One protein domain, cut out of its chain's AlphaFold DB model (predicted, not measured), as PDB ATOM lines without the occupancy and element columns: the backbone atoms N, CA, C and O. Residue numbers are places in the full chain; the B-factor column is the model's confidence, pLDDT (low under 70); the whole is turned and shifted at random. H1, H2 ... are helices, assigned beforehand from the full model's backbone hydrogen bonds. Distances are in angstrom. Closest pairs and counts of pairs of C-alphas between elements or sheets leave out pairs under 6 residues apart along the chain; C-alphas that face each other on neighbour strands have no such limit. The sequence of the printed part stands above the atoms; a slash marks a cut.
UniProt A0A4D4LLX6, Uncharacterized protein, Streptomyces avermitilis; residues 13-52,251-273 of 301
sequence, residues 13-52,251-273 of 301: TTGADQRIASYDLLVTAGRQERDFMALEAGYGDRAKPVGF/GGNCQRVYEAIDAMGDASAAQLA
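AT A GLANCE: This is residues 13 to 52 and 251 to 273 of the 301 residues of an uncharacterized protein of Streptomyces avermitilis (UniProt A0A4D4LLX6). Five separate helices, none touching another, are set round a middle of loops, where residues 26 to 27 and 47 to 48 run side by side as a short parallel pairing. H1, H2 and H3 lie on one side of this middle and the longest helix, H4, on another, while the short H5 follows H4 at the far end of a link. The printed part has 63 residues with five named helices, H1 to H5 in chain order, and no named strand; it is all helix by class, though under half of its residues, 31 of 63, are in named elements. It is compact, with a radius of gyration of the C-alphas of 11.7 A, and only just flat, spanning 31 by 28 by 16 A.

IN THESE COORDINATES: Find C-alpha 13 at (29.182, 40.608, -24.792), where H1, residues 13 to 16, begins. H2 is residues 18 to 21. H3, residues 31 to 39, runs 12.2 A from C-alpha 31 at (37.057, 29.700, -14.230). After the cut, H4, residues 253 to 262, runs 14.1 A. H5, residues 269 to 272, ends with C-alpha 272 at (25.619, 21.536, -32.570).

HOW THE PARTS SIT: Look first at H1 and H2, close but not clearly touching: their closest C-alphas, of Gly 15 and Ala 21, are 7.1 A apart. H1 and H3 are also close but not clearly touching, with the closest C-alphas, of Thr 13 and Met 37, at 8.0 A. H2 and H3 are apart, as are H3 and H4, and H4 and H5. In H3 and H4 every O i to N i+4 pair is within hydrogen-bond range; H1, H2 and H5 are too short for such a pair.

THE WHOLE: The C-alphas farthest apart, of Gly 251 and Ala 270, are 32.5 A apart. Residues 53 to 250 are not printed, and C-alphas 52 and 251 stand 9.4 A apart across this cut. Of the links printed whole, H1 to H2 is tight, H2 to H3 and H4 to H5 are short, and none is long. Confidence is low, with pLDDT under 70, at residues 267 to 273.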
ATOM      1  N   THR A  13      30.347  41.430 -24.416       86.19
ATOM      2  CA  THR A  13      29.182  40.608 -24.792       86.19
ATOM      3  C   THR A  13      28.506  41.118 -26.058       86.19
ATOM      4  O   THR A  13      28.152  40.331 -26.922       86.19
ATOM      5  N   THR A  14      28.451  42.439 -26.258       84.56
ATOM      6  CA  THR A  14      27.844  43.060 -27.452       84.56
ATOM      7  C   THR A  14      28.429  42.555 -28.780       84.56
ATOM      8  O   THR A  14      27.715  42.533 -29.777       84.56
ATOM      9  N   GLY A  15      29.708  42.167 -28.817       83.19
ATOM     10  CA  GLY A  15      30.344  41.592 -30.010       83.19
ATOM     11  C   GLY A  15      30.628  40.095 -29.904       83.19
ATOM     12  O   GLY A  15      30.723  39.421 -30.925       83.19
ATOM     13  N   ALA A  16      30.778  39.578 -28.684       85.44
ATOM     14  CA  ALA A  16      31.155  38.192 -28.446       85.44
ATOM     15  C   ALA A  16      29.960  37.245 -28.266       85.44
ATOM     16  O   ALA A  16      30.183  36.036 -28.293       85.44
ATOM     17  N   ASP A  17      28.737  37.759 -28.082       88.19
ATOM     18  CA  ASP A  17      27.516  36.966 -27.883       88.19
ATOM     19  C   ASP A  17      27.413  35.834 -28.908       88.19
ATOM     20  O   ASP A  17      27.588  36.041 -30.116       88.19
ATOM     21  N   GLN A  18      27.119  34.630 -28.424       86.44
ATOM     22  CA  GLN A  18      27.056  33.422 -29.235       86.44
ATOM     23  C   GLN A  18      26.071  33.563 -30.406       86.44
ATOM     24  O   GLN A  18      26.345  33.042 -31.482       86.44
ATOM     25  N   ARG A  19      24.978  34.321 -30.261       81.56
ATOM     26  CA  ARG A  19      23.979  34.534 -31.326       81.56
ATOM     27  C   ARG A  19      24.487  35.433 -32.449       81.56
ATOM     28  O   ARG A  19      23.941  35.406 -33.547       81.56
ATOM     29  N   ILE A  20      25.502  36.247 -32.164       85.00
ATOM     30  CA  ILE A  20      26.130  37.154 -33.127       85.00
ATOM     31  C   ILE A  20      27.330  36.454 -33.758       85.00
ATOM     32  O   ILE A  20      27.426  36.341 -34.977       85.00
ATOM     33  N   ALA A  21      28.236  35.956 -32.919       85.25
ATOM     34  CA  ALA A  21      29.513  35.410 -33.352       85.25
ATOM     35  C   ALA A  21      29.420  33.954 -33.845       85.25
ATOM     36  O   ALA A  21      30.253  33.513 -34.633       85.25
ATOM     37  N   SER A  22      28.395  33.213 -33.410       84.94
ATOM     38  CA  SER A  22      28.065  31.843 -33.836       84.94
ATOM     39  C   SER A  22      29.189  30.813 -33.672       84.94
ATOM     40  O   SER A  22      29.191  29.787 -34.343       84.94
ATOM     41  N   TYR A  23      30.145  31.041 -32.766       86.62
ATOM     42  CA  TYR A  23      31.226  30.084 -32.535       86.62
ATOM     43  C   TYR A  23      30.741  28.840 -31.765       86.62
ATOM     44  O   TYR A  23      30.041  28.941 -30.755       86.62
ATOM     45  N   ASP A  24      31.161  27.654 -32.219       86.00
ATOM     46  CA  ASP A  24      30.809  26.364 -31.590       86.00
ATOM     47  C   ASP A  24      31.604  26.057 -30.316       86.00
ATOM     48  O   ASP A  24      31.127  25.343 -29.439       86.00
ATOM     49  N   LEU A  25      32.798  26.640 -30.199       89.06
ATOM     50  CA  LEU A  25      33.711  26.489 -29.070       89.06
ATOM     51  C   LEU A  25      34.371  27.830 -28.776       89.06
ATOM     52  O   LEU A  25      34.955  28.451 -29.679       89.06
ATOM     53  N   LEU A  26      34.313  28.226 -27.507       92.31
ATOM     54  CA  LEU A  26      35.036  29.364 -26.966       92.31
ATOM     55  C   LEU A  26      35.970  28.872 -25.861       92.31
ATOM     56  O   LEU A  26      35.536  28.338 -24.839       92.31
ATOM     57  N   VAL A  27      37.269  29.029 -26.091       94.50
ATOM     58  CA  VAL A  27      38.295  28.663 -25.113       94.50
ATOM     59  C   VAL A  27      38.510  29.820 -24.143       94.50
ATOM     60  O   VAL A  27      38.417  30.976 -24.537       94.50
ATOM     61  N   THR A  28      38.792  29.501 -22.886       95.56
ATOM     62  CA  THR A  28      39.058  30.457 -21.798       95.56
ATOM     63  C   THR A  28      40.253  29.976 -20.977       95.56
ATOM     64  O   THR A  28      40.608  28.791 -21.010       95.56
ATOM     65  N   ALA A  29      40.895  30.890 -20.255       95.06
ATOM     66  CA  ALA A  29      42.058  30.609 -19.421       95.06
ATOM     67  C   ALA A  29      41.697  30.341 -17.950       95.06
ATOM     68  O   ALA A  29      42.381  29.553 -17.288       95.06
ATOM     69  N   GLY A  30      40.640  30.986 -17.447       94.62
ATOM     70  CA  GLY A  30      40.226  30.916 -16.044       94.62
ATOM     71  C   GLY A  30      38.768  30.511 -15.836       94.62
ATOM     72  O   GLY A  30      37.949  30.576 -16.753       94.62
ATOM     73  N   ARG A  31      38.431  30.098 -14.603       93.56
ATOM     74  CA  ARG A  31      37.057  29.700 -14.230       93.56
ATOM     75  C   ARG A  31      36.077  30.868 -14.323       93.56
ATOM     76  O   ARG A  31      35.043  30.738 -14.966       93.56
ATOM     77  N   GLN A  32      36.440  32.018 -13.756       94.38
ATOM     78  CA  GLN A  32      35.596  33.216 -13.788       94.38
ATOM     79  C   GLN A  32      35.351  33.707 -15.224       94.38
ATOM     80  O   GLN A  32      34.223  34.045 -15.575       94.38
ATOM     81  N   GLU A  33      36.380  33.676 -16.081       95.50
ATOM     82  CA  GLU A  33      36.246  33.991 -17.509       95.50
ATOM     83  C   GLU A  33      35.260  33.045 -18.199       95.50
ATOM     84  O   GLU A  33      34.355  33.491 -18.908       95.50
ATOM     85  N   ARG A  34      35.417  31.735 -17.974       95.06
ATOM     86  CA  ARG A  34      34.511  30.718 -18.505       95.06
ATOM     87  C   ARG A  34      33.076  30.992 -18.086       95.06
ATOM     88  O   ARG A  34      32.193  30.933 -18.936       95.06
ATOM     89  N   ASP A  35      32.845  31.261 -16.805       95.00
ATOM     90  CA  ASP A  35      31.501  31.456 -16.266       95.00
ATOM     91  C   ASP A  35      30.862  32.734 -16.810       95.00
ATOM     92  O   ASP A  35      29.708  32.702 -17.236       95.00
ATOM     93  N   PHE A  36      31.631  33.820 -16.920       94.50
ATOM     94  CA  PHE A  36      31.184  35.042 -17.580       94.50
ATOM     95  C   PHE A  36      30.773  34.784 -19.036       94.50
ATOM     96  O   PHE A  36      29.675  35.150 -19.446       94.50
ATOM     97  N   MET A  37      31.608  34.095 -19.821       92.69
ATOM     98  CA  MET A  37      31.284  33.800 -21.221       92.69
ATOM     99  C   MET A  37      30.117  32.812 -21.361       92.69
ATOM    100  O   MET A  37      29.313  32.925 -22.289       92.69
ATOM    101  N   ALA A  38      29.998  31.852 -20.444       92.31
ATOM    102  CA  ALA A  38      28.910  30.887 -20.437       92.31
ATOM    103  C   ALA A  38      27.555  31.556 -20.170       92.31
ATOM    104  O   ALA A  38      26.589  31.243 -20.869       92.31
ATOM    105  N   LEU A  39      27.501  32.462 -19.188       91.75
ATOM    106  CA  LEU A  39      26.273  33.101 -18.711       91.75
ATOM    107  C   LEU A  39      25.914  34.356 -19.512       91.75
ATOM    108  O   LEU A  39      24.808  34.452 -20.034       91.75
ATOM    109  N   GLU A  40      26.852  35.294 -19.647       91.00
ATOM    110  CA  GLU A  40      26.583  36.633 -20.190       91.00
ATOM    111  C   GLU A  40      26.700  36.687 -21.718       91.00
ATOM    112  O   GLU A  40      26.006  37.461 -22.372       91.00
ATOM    113  N   ALA A  41      27.559  35.849 -22.311       89.19
ATOM    114  CA  ALA A  41      27.720  35.757 -23.765       89.19
ATOM    115  C   ALA A  41      27.001  34.540 -24.386       89.19
ATOM    116  O   ALA A  41      27.121  34.311 -25.590       89.19
ATOM    117  N   GLY A  42      26.249  33.767 -23.593       88.88
ATOM    118  CA  GLY A  42      25.364  32.703 -24.082       88.88
ATOM    119  C   GLY A  42      26.062  31.430 -24.574       88.88
ATOM    120  O   GLY A  42      25.454  30.648 -25.305       88.88
ATOM    121  N   TYR A  43      27.327  31.196 -24.208       89.19
ATOM    122  CA  TYR A  43      28.054  30.001 -24.659       89.19
ATOM    123  C   TYR A  43      27.702  28.728 -23.879       89.19
ATOM    124  O   TYR A  43      27.896  27.635 -24.409       89.19
ATOM    125  N   GLY A  44      27.198  28.824 -22.644       90.88
ATOM    126  CA  GLY A  44      26.932  27.654 -21.797       90.88
ATOM    127  C   GLY A  44      28.119  26.677 -21.750       90.88
ATOM    128  O   GLY A  44      29.261  27.063 -21.494       90.88
ATOM    129  N   ASP A  45      27.869  25.406 -22.068       89.62
ATOM    130  CA  ASP A  45      28.894  24.349 -22.072       89.62
ATOM    131  C   ASP A  45      29.935  24.463 -23.191       89.62
ATOM    132  O   ASP A  45      30.954  23.764 -23.146       89.62
ATOM    133  N   ARG A  46      29.712  25.351 -24.168       90.06
ATOM    134  CA  ARG A  46      30.667  25.659 -25.244       90.06
ATOM    135  C   ARG A  46      31.813  26.552 -24.777       90.06
ATOM    136  O   ARG A  46      32.811  26.657 -25.483       90.06
ATOM    137  N   ALA A  47      31.685  27.195 -23.615       93.00
ATOM    138  CA  ALA A  47      32.797  27.872 -22.963       93.00
ATOM    139  C   ALA A  47      33.626  26.839 -22.180       93.00
ATOM    140  O   ALA A  47      33.142  26.241 -21.210       93.00
ATOM    141  N   LYS A  48      34.873  26.613 -22.609       94.12
ATOM    142  CA  LYS A  48      35.771  25.592 -22.046       94.12
ATOM    143  C   LYS A  48      37.038  26.223 -21.451       94.12
ATOM    144  O   LYS A  48      37.728  26.954 -22.164       94.12
ATOM    145  N   PRO A  49      37.398  25.928 -20.189       94.88
ATOM    146  CA  PRO A  49      38.577  26.497 -19.542       94.88
ATOM    147  C   PRO A  49      39.830  25.661 -19.829       94.88
ATOM    148  O   PRO A  49      40.438  25.109 -18.922       94.88
ATOM    149  N   VAL A  50      40.192  25.522 -21.107       94.75
ATOM    150  CA  VAL A  50      41.299  24.655 -21.567       94.75
ATOM    151  C   VAL A  50      42.644  25.383 -21.701       94.75
ATOM    152  O   VAL A  50      43.668  24.754 -21.980       94.75
ATOM    153  N   GLY A  51      42.660  26.694 -21.436       94.19
ATOM    154  CA  GLY A  51      43.817  27.561 -21.631       94.19
ATOM    155  C   GLY A  51      43.934  28.079 -23.066       94.19
ATOM    156  O   GLY A  51      43.155  27.721 -23.950       94.19
ATOM    157  N   PHE A  52      44.920  28.946 -23.305       94.56
ATOM    158  CA  PHE A  52      45.177  29.501 -24.635       94.56
ATOM    159  C   PHE A  52      46.406  28.865 -25.284       94.56
ATOM    160  O   PHE A  52      47.453  28.829 -24.640       94.56
ATOM    161  N   GLY A 251      52.073  24.613 -19.683       89.31
ATOM    162  CA  GLY A 251      52.029  24.202 -21.091       89.31
ATOM    163  C   GLY A 251      50.942  23.174 -21.426       89.31
ATOM    164  O   GLY A 251      50.017  22.935 -20.642       89.31
ATOM    165  N   GLY A 252      51.016  22.592 -22.627       94.94
ATOM    166  CA  GLY A 252      50.026  21.641 -23.150       94.94
ATOM    167  C   GLY A 252      48.687  22.285 -23.524       94.94
ATOM    168  O   GLY A 252      47.688  21.584 -23.675       94.94
ATOM    169  N   ASN A 253      48.639  23.615 -23.648       95.12
ATOM    170  CA  ASN A 253      47.423  24.331 -24.018       95.12
ATOM    171  C   ASN A 253      47.035  24.021 -25.469       95.12
ATOM    172  O   ASN A 253      45.859  23.803 -25.741       95.12
ATOM    173  N   CYS A 254      48.007  23.929 -26.387       95.19
ATOM    174  CA  CYS A 254      47.760  23.511 -27.770       95.19
ATOM    175  C   CYS A 254      47.084  22.136 -27.828       95.19
ATOM    176  O   CYS A 254      46.100  21.967 -28.541       95.19
ATOM    177  N   GLN A 255      47.587  21.178 -27.042       96.69
ATOM    178  CA  GLN A 255      47.044  19.824 -26.990       96.69
ATOM    179  C   GLN A 255      45.623  19.803 -26.417       96.69
ATOM    180  O   GLN A 255      44.732  19.261 -27.059       96.69
ATOM    181  N   ARG A 256      45.372  20.447 -25.269       96.06
ATOM    182  CA  ARG A 256      44.019  20.501 -24.682       96.06
ATOM    183  C   ARG A 256      43.005  21.163 -25.606       96.06
ATOM    184  O   ARG A 256      41.854  20.743 -25.666       96.06
ATOM    185  N   VAL A 257      43.419  22.211 -26.319       94.50
ATOM    186  CA  VAL A 257      42.560  22.869 -27.307       94.50
ATOM    187  C   VAL A 257      42.285  21.937 -28.482       94.50
ATOM    188  O   VAL A 257      41.132  21.827 -28.882       94.50
ATOM    189  N   TYR A 258      43.297  21.230 -28.992       94.62
ATOM    190  CA  TYR A 258      43.117  20.202 -30.020       94.62
ATOM    191  C   TYR A 258      42.127  19.115 -29.576       94.62
ATOM    192  O   TYR A 258      41.149  18.869 -30.273       94.62
ATOM    193  N   GLU A 259      42.317  18.542 -28.388       95.06
ATOM    194  CA  GLU A 259      41.435  17.516 -27.816       95.06
ATOM    195  C   GLU A 259      40.003  18.032 -27.617       95.06
ATOM    196  O   GLU A 259      39.040  17.319 -27.885       95.06
ATOM    197  N   ALA A 260      39.837  19.292 -27.198       92.75
ATOM    198  CA  ALA A 260      38.519  19.909 -27.062       92.75
ATOM    199  C   ALA A 260      37.810  20.099 -28.408       92.75
ATOM    200  O   ALA A 260      36.583  20.048 -28.448       92.75
ATOM    201  N   ILE A 261      38.560  20.335 -29.490       91.12
ATOM    202  CA  ILE A 261      38.006  20.425 -30.844       91.12
ATOM    203  C   ILE A 261      37.623  19.038 -31.346       91.12
ATOM    204  O   ILE A 261      36.507  18.859 -31.820       91.12
ATOM    205  N   ASP A 262      38.536  18.075 -31.219       90.69
ATOM    206  CA  ASP A 262      38.348  16.692 -31.660       90.69
ATOM    207  C   ASP A 262      37.136  16.045 -30.972       90.69
ATOM    208  O   ASP A 262      36.292  15.426 -31.618       90.69
ATOM    209  N   ALA A 263      36.949  16.314 -29.675       89.50
ATOM    210  CA  ALA A 263      35.797  15.850 -28.904       89.50
ATOM    211  C   ALA A 263      34.439  16.405 -29.380       89.50
ATOM    212  O   ALA A 263      33.402  15.874 -28.981       89.50
ATOM    213  N   MET A 264      34.406  17.455 -30.213       84.38
ATOM    214  CA  MET A 264      33.158  17.920 -30.838       84.38
ATOM    215  C   MET A 264      32.702  17.007 -31.988       84.38
ATOM    216  O   MET A 264      31.528  17.052 -32.364       84.38
ATOM    217  N   GLY A 265      33.598  16.164 -32.518       80.00
ATOM    218  CA  GLY A 265      33.345  15.264 -33.640       80.00
ATOM    219  C   GLY A 265      33.028  15.982 -34.958       80.00
ATOM    220  O   GLY A 265      33.254  17.179 -35.114       80.00
ATOM    221  N   ASP A 266      32.447  15.238 -35.902       72.44
ATOM    222  CA  ASP A 266      32.103  15.722 -37.252       72.44
ATOM    223  C   ASP A 266      30.706  16.364 -37.337       72.44
ATOM    224  O   ASP A 266      30.169  16.593 -38.427       72.44
ATOM    225  N   ALA A 267      30.070  16.621 -36.190       64.50
ATOM    226  CA  ALA A 267      28.766  17.261 -36.161       64.50
ATOM    227  C   ALA A 267      28.877  18.673 -36.752       64.50
ATOM    228  O   ALA A 267      29.656  19.511 -36.297       64.50
ATOM    229  N   SER A 268      28.079  18.952 -37.780       57.59
ATOM    230  CA  SER A 268      28.038  20.278 -38.394       57.59
ATOM    231  C   SER A 268      27.623  21.336 -37.365       57.59
ATOM    232  O   SER A 268      26.832  21.060 -36.461       57.59
ATOM    233  N   ALA A 269      28.087  22.580 -37.526       54.78
ATOM    234  CA  ALA A 269      27.705  23.698 -36.651       54.78
ATOM    235  C   ALA A 269      26.171  23.840 -36.504       54.78
ATOM    236  O   ALA A 269      25.670  24.209 -35.445       54.78
ATOM    237  N   ALA A 270      25.408  23.460 -37.539       58.16
ATOM    238  CA  ALA A 270      23.945  23.422 -37.520       58.16
ATOM    239  C   ALA A 270      23.356  22.322 -36.613       58.16
ATOM    240  O   ALA A 270      22.271  22.502 -36.070       58.16
ATOM    241  N   GLN A 271      24.053  21.197 -36.445       57.72
ATOM    242  CA  GLN A 271      23.668  20.102 -35.545       57.72
ATOM    243  C   GLN A 271      24.086  20.367 -34.097       57.72
ATOM    244  O   GLN A 271      23.432  19.885 -33.177       57.72
ATOM    245  N   LEU A 272      25.165  21.127 -33.897       58.12
ATOM    246  CA  LEU A 272      25.619  21.536 -32.570       58.12
ATOM    247  C   LEU A 272      24.848  22.753 -32.051       58.12
ATOM    248  O   LEU A 272      24.765  22.918 -30.831       58.12
ATOM    249  N   ALA A 273      24.314  23.608 -32.943       54.88
ATOM    250  CA  ALA A 273      23.501  24.791 -32.636       54.88
ATOM    251  C   ALA A 273      22.433  24.482 -31.572       54.88
ATOM    252  O   ALA A 273      21.749  23.461 -31.675       54.88
TER     253      ALA A 273